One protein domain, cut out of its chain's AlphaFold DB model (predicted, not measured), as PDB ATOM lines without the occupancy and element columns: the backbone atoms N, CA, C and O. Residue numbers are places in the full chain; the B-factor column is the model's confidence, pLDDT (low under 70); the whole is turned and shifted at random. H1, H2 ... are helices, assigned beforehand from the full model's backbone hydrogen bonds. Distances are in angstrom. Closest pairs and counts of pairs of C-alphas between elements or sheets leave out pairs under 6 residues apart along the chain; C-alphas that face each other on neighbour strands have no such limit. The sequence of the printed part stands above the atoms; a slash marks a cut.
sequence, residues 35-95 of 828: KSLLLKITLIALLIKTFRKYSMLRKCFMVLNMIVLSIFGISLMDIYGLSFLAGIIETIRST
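Overview. This is residues 35 to 95 of the 828 residues of an uncharacterized protein of Lactarius sp. (in: Russulaceae) (UniProt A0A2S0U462). Two long helices, H1 and H2, meet near their ends as the arms of an open L, and a shorter third helix, H3, lies at the open side of that L, set crosswise to the plane of the two arms and clear of both. The stretch from residue 73 to residue 81 turns back from the far end of H2 to bring the backbone to H3. The printed part has 61 residues with three named helices, in the order H1, H2, H3, and no named strand; the class is all helix. The whole is loose, with a radius of gyration of the C-alphas of 13.8 A, and the C-alphas span 42 by 28 by 20 A.

Along the chain. Find C-alpha 35 at (-15.025, -6.170, 35.228); from there H1, residues 35 to 53, runs 26.6 A to C-alpha 53 at (7.181, -11.967, 48.610). One residue later look for H2, residues 55 to 72, which is 25.7 A long from first to last C-alpha. After nine more residues comes H3, residues 82 to 94, 18.4 A long, which ends with C-alpha 94 at (-14.172, -28.064, 36.722).

Arrangement. Begin at the link between H1 and H2, the single residue Tyr 54, a tight link. Here H1 and H2 only just touch, with 3 pairs of C-alphas within 8 A, and they touch only at the corner by their link. H1 does so with residues 51 to 52 alone and H2 with residues 57 to 58 alone; the closest C-alphas are those of Phe 51 and Leu 57, 6.3 A apart. The lines of the two helices are about perpendicular, at 88 degrees, and their centres are 22.4 A apart. Go on to H3, and you will find it apart from H1 and also apart from H2. In H1, H2 and H3 every O i to N i+4 pair is within hydrogen-bond range.

Size, cuts and confidence. Look at Lys 35 and Ser 70 for the two C-alphas farthest apart, 42.0 A. The first and last printed C-alphas, of Lys 35 and Thr 95, are 23.9 A apart. Residues 35 to 49 of H1 stand free, and so do residues 52 to 57, of which 55 to 57 belong to H2, and residues 85 to 95, of which 85 to 94 belong to H3. The printed part has no cut; the link from H2 to H3 is short, and no link is long. The mean pLDDT of the printed part is 77.3, and the model's confidence is under 70 at residues 78 to 89 and 91 to 92; for H3 the mean is 65.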
ATOM      1  N   LYS A  35     -15.128  -5.913  33.780       90.12
ATOM      2  CA  LYS A  35     -15.025  -6.170  35.228       90.12
ATOM      3  C   LYS A  35     -14.438  -7.558  35.528       90.12
ATOM      4  O   LYS A  35     -13.614  -7.684  36.431       90.12
ATOM      5  N   SER A  36     -14.822  -8.590  34.771       85.56
ATOM      6  CA  SER A  36     -14.243  -9.938  34.899       85.56
ATOM      7  C   SER A  36     -12.763  -9.977  34.495       85.56
ATOM      8  O   SER A  36     -11.958 -10.622  35.164       85.56
ATOM      9  N   LEU A  37     -12.386  -9.256  33.435       87.06
ATOM     10  CA  LEU A  37     -11.007  -9.145  32.958       87.06
ATOM     11  C   LEU A  37     -10.113  -8.405  33.966       87.06
ATOM     12  O   LEU A  37      -9.052  -8.922  34.311       87.06
ATOM     13  N   LEU A  38     -10.571  -7.277  34.519       87.19
ATOM     14  CA  LEU A  38      -9.885  -6.579  35.613       87.19
ATOM     15  C   LEU A  38      -9.693  -7.485  36.834       87.19
ATOM     16  O   LEU A  38      -8.587  -7.566  37.357       87.19
ATOM     17  N   LEU A  39     -10.729  -8.219  37.256       87.31
ATOM     18  CA  LEU A  39     -10.627  -9.138  38.396       87.31
ATOM     19  C   LEU A  39      -9.562 -10.226  38.166       87.31
ATOM     20  O   LEU A  39      -8.802 -10.536  39.083       87.31
ATOM     21  N   LYS A  40      -9.465 -10.770  36.946       88.00
ATOM     22  CA  LYS A  40      -8.425 -11.746  36.569       88.00
ATOM     23  C   LYS A  40      -7.023 -11.134  36.588       88.00
ATOM     24  O   LYS A  40      -6.117 -11.756  37.135       88.00
ATOM     25  N   ILE A  41      -6.844  -9.928  36.046       83.88
ATOM     26  CA  ILE A  41      -5.547  -9.230  36.060       83.88
ATOM     27  C   ILE A  41      -5.115  -8.929  37.499       83.88
ATOM     28  O   ILE A  41      -3.983  -9.233  37.865       83.88
ATOM     29  N   THR A  42      -6.017  -8.428  38.347       86.75
ATOM     30  CA  THR A  42      -5.732  -8.184  39.771       86.75
ATOM     31  C   THR A  42      -5.397  -9.475  40.518       86.75
ATOM     32  O   THR A  42      -4.469  -9.477  41.323       86.75
ATOM     33  N   LEU A  43      -6.080 -10.591  40.228       83.44
ATOM     34  CA  LEU A  43      -5.753 -11.899  40.806       83.44
ATOM     35  C   LEU A  43      -4.347 -12.366  40.396       83.44
ATOM     36  O   LEU A  43      -3.580 -12.800  41.252       83.44
ATOM     37  N   ILE A  44      -3.986 -12.233  39.116       79.69
ATOM     38  CA  ILE A  44      -2.656 -12.583  38.591       79.69
ATOM     39  C   ILE A  44      -1.575 -11.685  39.209       79.69
ATOM     40  O   ILE A  44      -0.561 -12.189  39.681       79.69
ATOM     41  N   ALA A  45      -1.799 -10.371  39.280       81.00
ATOM     42  CA  ALA A  45      -0.865  -9.423  39.887       81.00
ATOM     43  C   ALA A  45      -0.667  -9.682  41.391       81.00
ATOM     44  O   ALA A  45       0.462  -9.640  41.884       81.00
ATOM     45  N   LEU A  46      -1.742 -10.007  42.120       79.50
ATOM     46  CA  LEU A  46      -1.675 -10.406  43.526       79.50
ATOM     47  C   LEU A  46      -0.902 -11.722  43.675       79.50
ATOM     48  O   LEU A  46      -0.014 -11.808  44.517       79.50
ATOM     49  N   LEU A  47      -1.168 -12.717  42.826       76.00
ATOM     50  CA  LEU A  47      -0.464 -14.000  42.823       76.00
ATOM     51  C   LEU A  47       1.039 -13.822  42.536       76.00
ATOM     52  O   LEU A  47       1.856 -14.326  43.300       76.00
ATOM     53  N   ILE A  48       1.421 -13.010  41.545       74.44
ATOM     54  CA  ILE A  48       2.823 -12.630  41.279       74.44
ATOM     55  C   ILE A  48       3.445 -11.917  42.492       74.44
ATOM     56  O   ILE A  48       4.582 -12.215  42.859       74.44
ATOM     57  N   LYS A  49       2.712 -11.017  43.161       79.38
ATOM     58  CA  LYS A  49       3.179 -10.335  44.383       79.38
ATOM     59  C   LYS A  49       3.385 -11.319  45.544       79.38
ATOM     60  O   LYS A  49       4.352 -11.172  46.288       79.38
ATOM     61  N   THR A  50       2.553 -12.355  45.656       73.00
ATOM     62  CA  THR A  50       2.736 -13.474  46.595       73.00
ATOM     63  C   THR A  50       3.989 -14.283  46.247       73.00
ATOM     64  O   THR A  50       4.860 -14.441  47.098       73.00
ATOM     65  N   PHE A  51       4.155 -14.719  44.993       75.12
ATOM     66  CA  PHE A  51       5.347 -15.459  44.552       75.12
ATOM     67  C   PHE A  51       6.653 -14.654  44.699       75.12
ATOM     68  O   PHE A  51       7.677 -15.231  45.056       75.12
ATOM     69  N   ARG A  52       6.625 -13.324  44.508       74.81
ATOM     70  CA  ARG A  52       7.766 -12.435  44.809       74.81
ATOM     71  C   ARG A  52       8.039 -12.295  46.311       74.81
ATOM     72  O   ARG A  52       9.200 -12.278  46.698       74.81
ATOM     73  N   LYS A  53       7.006 -12.186  47.160       81.50
ATOM     74  CA  LYS A  53       7.181 -11.967  48.610       81.50
ATOM     75  C   LYS A  53       7.602 -13.232  49.370       81.50
ATOM     76  O   LYS A  53       8.358 -13.141  50.333       81.50
ATOM     77  N   TYR A  54       7.120 -14.407  48.970       82.75
ATOM     78  CA  TYR A  54       7.345 -15.652  49.707       82.75
ATOM     79  C   TYR A  54       8.467 -16.492  49.084       82.75
ATOM     80  O   TYR A  54       8.218 -17.424  48.324       82.75
ATOM     81  N   SER A  55       9.711 -16.204  49.486       74.94
ATOM     82  CA  SER A  55      10.929 -16.952  49.107       74.94
ATOM     83  C   SER A  55      10.769 -18.479  49.211       74.94
ATOM     84  O   SER A  55      11.136 -19.208  48.290       74.94
ATOM     85  N   MET A  56      10.116 -18.976  50.272       74.00
ATOM     86  CA  MET A  56       9.827 -20.408  50.443       74.00
ATOM     87  C   MET A  56       8.966 -20.992  49.313       74.00
ATOM     88  O   MET A  56       9.190 -22.129  48.918       74.00
ATOM     89  N   LEU A  57       8.029 -20.229  48.740       75.94
ATOM     90  CA  LEU A  57       7.193 -20.695  47.629       75.94
ATOM     91  C   LEU A  57       8.012 -20.839  46.333       75.94
ATOM     92  O   LEU A  57       7.829 -21.810  45.602       75.94
ATOM     93  N   ARG A  58       8.975 -19.931  46.094       76.31
ATOM     94  CA  ARG A  58       9.961 -20.054  45.004       76.31
ATOM     95  C   ARG A  58      10.865 -21.275  45.206       76.31
ATOM     96  O   ARG A  58      11.069 -22.021  44.255       76.31
ATOM     97  N   LYS A  59      11.340 -21.522  46.436       83.12
ATOM     98  CA  LYS A  59      12.126 -22.726  46.776       83.12
ATOM     99  C   LYS A  59      11.323 -24.014  46.556       83.12
ATOM    100  O   LYS A  59      11.807 -24.907  45.873       83.12
ATOM    101  N   CYS A  60      10.078 -24.091  47.034       82.38
ATOM    102  CA  CYS A  60       9.205 -25.244  46.790       82.38
ATOM    103  C   CYS A  60       8.930 -25.471  45.294       82.38
ATOM    104  O   CYS A  60       8.917 -26.616  44.856       82.38
ATOM    105  N   PHE A  61       8.754 -24.410  44.497       83.00
ATOM    106  CA  PHE A  61       8.584 -24.542  43.047       83.00
ATOM    107  C   PHE A  61       9.868 -25.017  42.344       83.00
ATOM    108  O   PHE A  61       9.791 -25.850  41.448       83.00
ATOM    109  N   MET A  62      11.049 -24.564  42.780       82.69
ATOM    110  CA  MET A  62      12.335 -25.083  42.287       82.69
ATOM    111  C   MET A  62      12.541 -26.562  42.644       82.69
ATOM    112  O   MET A  62      12.965 -27.327  41.785       82.69
ATOM    113  N   VAL A  63      12.180 -26.987  43.859       86.31
ATOM    114  CA  VAL A  63      12.215 -28.406  44.265       86.31
ATOM    115  C   VAL A  63      11.219 -29.243  43.453       86.31
ATOM    116  O   VAL A  63      11.566 -30.326  42.993       86.31
ATOM    117  N   LEU A  64      10.008 -28.735  43.201       88.50
ATOM    118  CA  LEU A  64       9.033 -29.400  42.330       88.50
ATOM    119  C   LEU A  64       9.560 -29.535  40.890       88.50
ATOM    120  O   LEU A  64       9.404 -30.591  40.281       88.50
ATOM    121  N   ASN A  65      10.217 -28.493  40.367       88.00
ATOM    122  CA  ASN A  65      10.838 -28.516  39.045       88.00
ATOM    123  C   ASN A  65      11.983 -29.539  38.970       88.00
ATOM    124  O   ASN A  65      11.994 -30.356  38.060       88.00
ATOM    125  N   MET A  66      12.880 -29.558  39.963       87.56
ATOM    126  CA  MET A  66      13.923 -30.585  40.131       87.56
ATOM    127  C   MET A  66      13.343 -32.005  40.099       87.56
ATOM    128  O   MET A  66      13.853 -32.860  39.383       87.56
ATOM    129  N   ILE A  67      12.255 -32.258  40.836       87.12
ATOM    130  CA  ILE A  67      11.613 -33.581  40.894       87.12
ATOM    131  C   ILE A  67      11.025 -33.977  39.531       87.12
ATOM    132  O   ILE A  67      11.230 -35.103  39.089       87.12
ATOM    133  N   VAL A  68      10.329 -33.071  38.835       86.94
ATOM    134  CA  VAL A  68       9.768 -33.365  37.501       86.94
ATOM    135  C   VAL A  68      10.876 -33.548  36.459       86.94
ATOM    136  O   VAL A  68      10.841 -34.530  35.722       86.94
ATOM    137  N   LEU A  69      11.895 -32.687  36.455       86.75
ATOM    138  CA  LEU A  69      13.065 -32.810  35.585       86.75
ATOM    139  C   LEU A  69      13.805 -34.139  35.821       86.75
ATOM    140  O   LEU A  69      14.166 -34.812  34.861       86.75
ATOM    141  N   SER A  70      13.961 -34.562  37.079       85.31
ATOM    142  CA  SER A  70      14.627 -35.822  37.437       85.31
ATOM    143  C   SER A  70      13.808 -37.081  37.137       85.31
ATOM    144  O   SER A  70      14.408 -38.142  36.988       85.31
ATOM    145  N   ILE A  71      12.473 -37.008  37.091       86.31
ATOM    146  CA  ILE A  71      11.612 -38.167  36.781       86.31
ATOM    147  C   ILE A  71      11.347 -38.279  35.273       86.31
ATOM    148  O   ILE A  71      11.291 -39.386  34.743       86.31
ATOM    149  N   PHE A  72      11.165 -37.150  34.581       82.19
ATOM    150  CA  PHE A  72      10.695 -37.114  33.191       82.19
ATOM    151  C   PHE A  72      11.742 -36.622  32.181       82.19
ATOM    152  O   PHE A  72      11.483 -36.682  30.983       82.19
ATOM    153  N   GLY A  73      12.901 -36.125  32.628       81.25
ATOM    154  CA  GLY A  73      13.963 -35.602  31.758       81.25
ATOM    155  C   GLY A  73      13.650 -34.258  31.090       81.25
ATOM    156  O   GLY A  73      14.396 -33.829  30.216       81.25
ATOM    157  N   ILE A  74      12.550 -33.596  31.470       83.12
ATOM    158  CA  ILE A  74      12.068 -32.345  30.863       83.12
ATOM    159  C   ILE A  74      11.622 -31.388  31.981       83.12
ATOM    160  O   ILE A  74      10.976 -31.810  32.942       83.12
ATOM    161  N   SER A  75      11.953 -30.097  31.868       86.56
ATOM    162  CA  SER A  75      11.619 -29.083  32.876       86.56
ATOM    163  C   SER A  75      10.110 -28.864  33.004       86.56
ATOM    164  O   SER A  75       9.371 -28.846  32.017       86.56
ATOM    165  N   LEU A  76       9.661 -28.547  34.215       78.00
ATOM    166  CA  LEU A  76       8.312 -28.057  34.522       78.00
ATOM    167  C   LEU A  76       8.047 -26.660  33.914       78.00
ATOM    168  O   LEU A  76       6.927 -26.175  34.000       78.00
ATOM    169  N   MET A  77       9.042 -26.012  33.294       76.00
ATOM    170  CA  MET A  77       8.824 -24.868  32.390       76.00
ATOM    171  C   MET A  77       8.638 -25.289  30.921       76.00
ATOM    172  O   MET A  77       7.820 -24.691  30.226       76.00
ATOM    173  N   ASP A  78       9.335 -26.333  30.459       68.00
ATOM    174  CA  ASP A  78       9.394 -26.708  29.035       68.00
ATOM    175  C   ASP A  78       8.189 -27.555  28.602       68.00
ATOM    176  O   ASP A  78       7.595 -27.300  27.555       68.00
ATOM    177  N   ILE A  79       7.756 -28.516  29.434       63.22
ATOM    178  CA  ILE A  79       6.500 -29.266  29.202       63.22
ATOM    179  C   ILE A  79       5.295 -28.302  29.234       63.22
ATOM    180  O   ILE A  79       4.254 -28.532  28.612       63.22
ATOM    181  N   TYR A  80       5.415 -27.223  30.009       59.72
ATOM    182  CA  TYR A  80       4.291 -26.549  30.642       59.72
ATOM    183  C   TYR A  80       4.360 -25.019  30.523       59.72
ATOM    184  O   TYR A  80       4.180 -24.282  31.496       59.72
ATOM    185  N   GLY A  81       4.515 -24.537  29.287       66.69
ATOM    186  CA  GLY A  81       4.198 -23.151  28.930       66.69
ATOM    187  C   GLY A  81       2.729 -22.773  29.213       66.69
ATOM    188  O   GLY A  81       1.973 -23.500  29.858       66.69
ATOM    189  N   LEU A  82       2.275 -21.623  28.701       53.00
ATOM    190  CA  LEU A  82       0.951 -21.033  29.006       53.00
ATOM    191  C   LEU A  82      -0.261 -21.988  28.872       53.00
ATOM    192  O   LEU A  82      -1.265 -21.800  29.564       53.00
ATOM    193  N   SER A  83      -0.164 -23.026  28.038       57.94
ATOM    194  CA  SER A  83      -1.139 -24.118  27.915       57.94
ATOM    195  C   SER A  83      -1.387 -24.885  29.224       57.94
ATOM    196  O   SER A  83      -2.528 -25.254  29.495       57.94
ATOM    197  N   PHE A  84      -0.374 -25.093  30.068       62.22
ATOM    198  CA  PHE A  84      -0.520 -25.790  31.351       62.22
ATOM    199  C   PHE A  84      -1.183 -24.929  32.414       62.22
ATOM    200  O   PHE A  84      -2.039 -25.417  33.144       62.22
ATOM    201  N   LEU A  85      -0.857 -23.635  32.470       56.47
ATOM    202  CA  LEU A  85      -1.576 -22.696  33.332       56.47
ATOM    203  C   LEU A  85      -3.054 -22.624  32.932       56.47
ATOM    204  O   LEU A  85      -3.918 -22.656  33.807       56.47
ATOM    205  N   ALA A  86      -3.366 -22.629  31.631       64.56
ATOM    206  CA  ALA A  86      -4.740 -22.774  31.156       64.56
ATOM    207  C   ALA A  86      -5.362 -24.124  31.575       64.56
ATOM    208  O   ALA A  86      -6.477 -24.137  32.089       64.56
ATOM    209  N   GLY A  87      -4.637 -25.240  31.438       69.12
ATOM    210  CA  GLY A  87      -5.083 -26.580  31.844       69.12
ATOM    211  C   GLY A  87      -5.349 -26.721  33.348       69.12
ATOM    212  O   GLY A  87      -6.392 -27.246  33.736       69.12
ATOM    213  N   ILE A  88      -4.474 -26.190  34.207       62.66
ATOM    214  CA  ILE A  88      -4.685 -26.097  35.658       62.66
ATOM    215  C   ILE A  88      -5.889 -25.207  35.969       62.66
ATOM    216  O   ILE A  88      -6.711 -25.584  36.798       62.66
ATOM    217  N   ILE A  89      -6.040 -24.058  35.306       66.69
ATOM    218  CA  ILE A  89      -7.195 -23.170  35.515       66.69
ATOM    219  C   ILE A  89      -8.502 -23.869  35.112       66.69
ATOM    220  O   ILE A  89      -9.473 -23.797  35.863       66.69
ATOM    221  N   GLU A  90      -8.537 -24.588  33.990       71.44
ATOM    222  CA  GLU A  90      -9.704 -25.355  33.526       71.44
ATOM    223  C   GLU A  90     -10.008 -26.549  34.454       71.44
ATOM    224  O   GLU A  90     -11.170 -26.813  34.777       71.44
ATOM    225  N   THR A  91      -8.969 -27.219  34.965       64.69
ATOM    226  CA  THR A  91      -9.076 -28.333  35.924       64.69
ATOM    227  C   THR A  91      -9.585 -27.846  37.277       64.69
ATOM    228  O   THR A  91     -10.532 -28.408  37.822       64.69
ATOM    229  N   ILE A  92      -9.037 -26.748  37.807       68.62
ATOM    230  CA  ILE A  92      -9.545 -26.103  39.022       68.62
ATOM    231  C   ILE A  92     -11.002 -25.684  38.800       68.62
ATOM    232  O   ILE A  92     -11.837 -26.041  39.628       68.62
ATOM    233  N   ARG A  93     -11.333 -25.022  37.675       71.12
ATOM    234  CA  ARG A  93     -12.698 -24.554  37.350       71.12
ATOM    235  C   ARG A  93     -13.729 -25.682  37.242       71.12
ATOM    236  O   ARG A  93     -14.900 -25.448  37.533       71.12
ATOM    237  N   SER A  94     -13.314 -26.874  36.821       71.88
ATOM    238  CA  SER A  94     -14.172 -28.064  36.722       71.88
ATOM    239  C   SER A  94     -14.202 -28.923  37.996       71.88
ATOM    240  O   SER A  94     -15.112 -29.732  38.161       71.88
ATOM    241  N   THR A  95     -13.268 -28.720  38.930       79.81
ATOM    242  CA  THR A  95     -13.196 -29.443  40.210       79.81
ATOM    243  C   THR A  95     -13.974 -28.718  41.319       79.81
ATOM    244  O   THR A  95     -14.117 -27.495  41.316       79.81
TER     245      THR A  95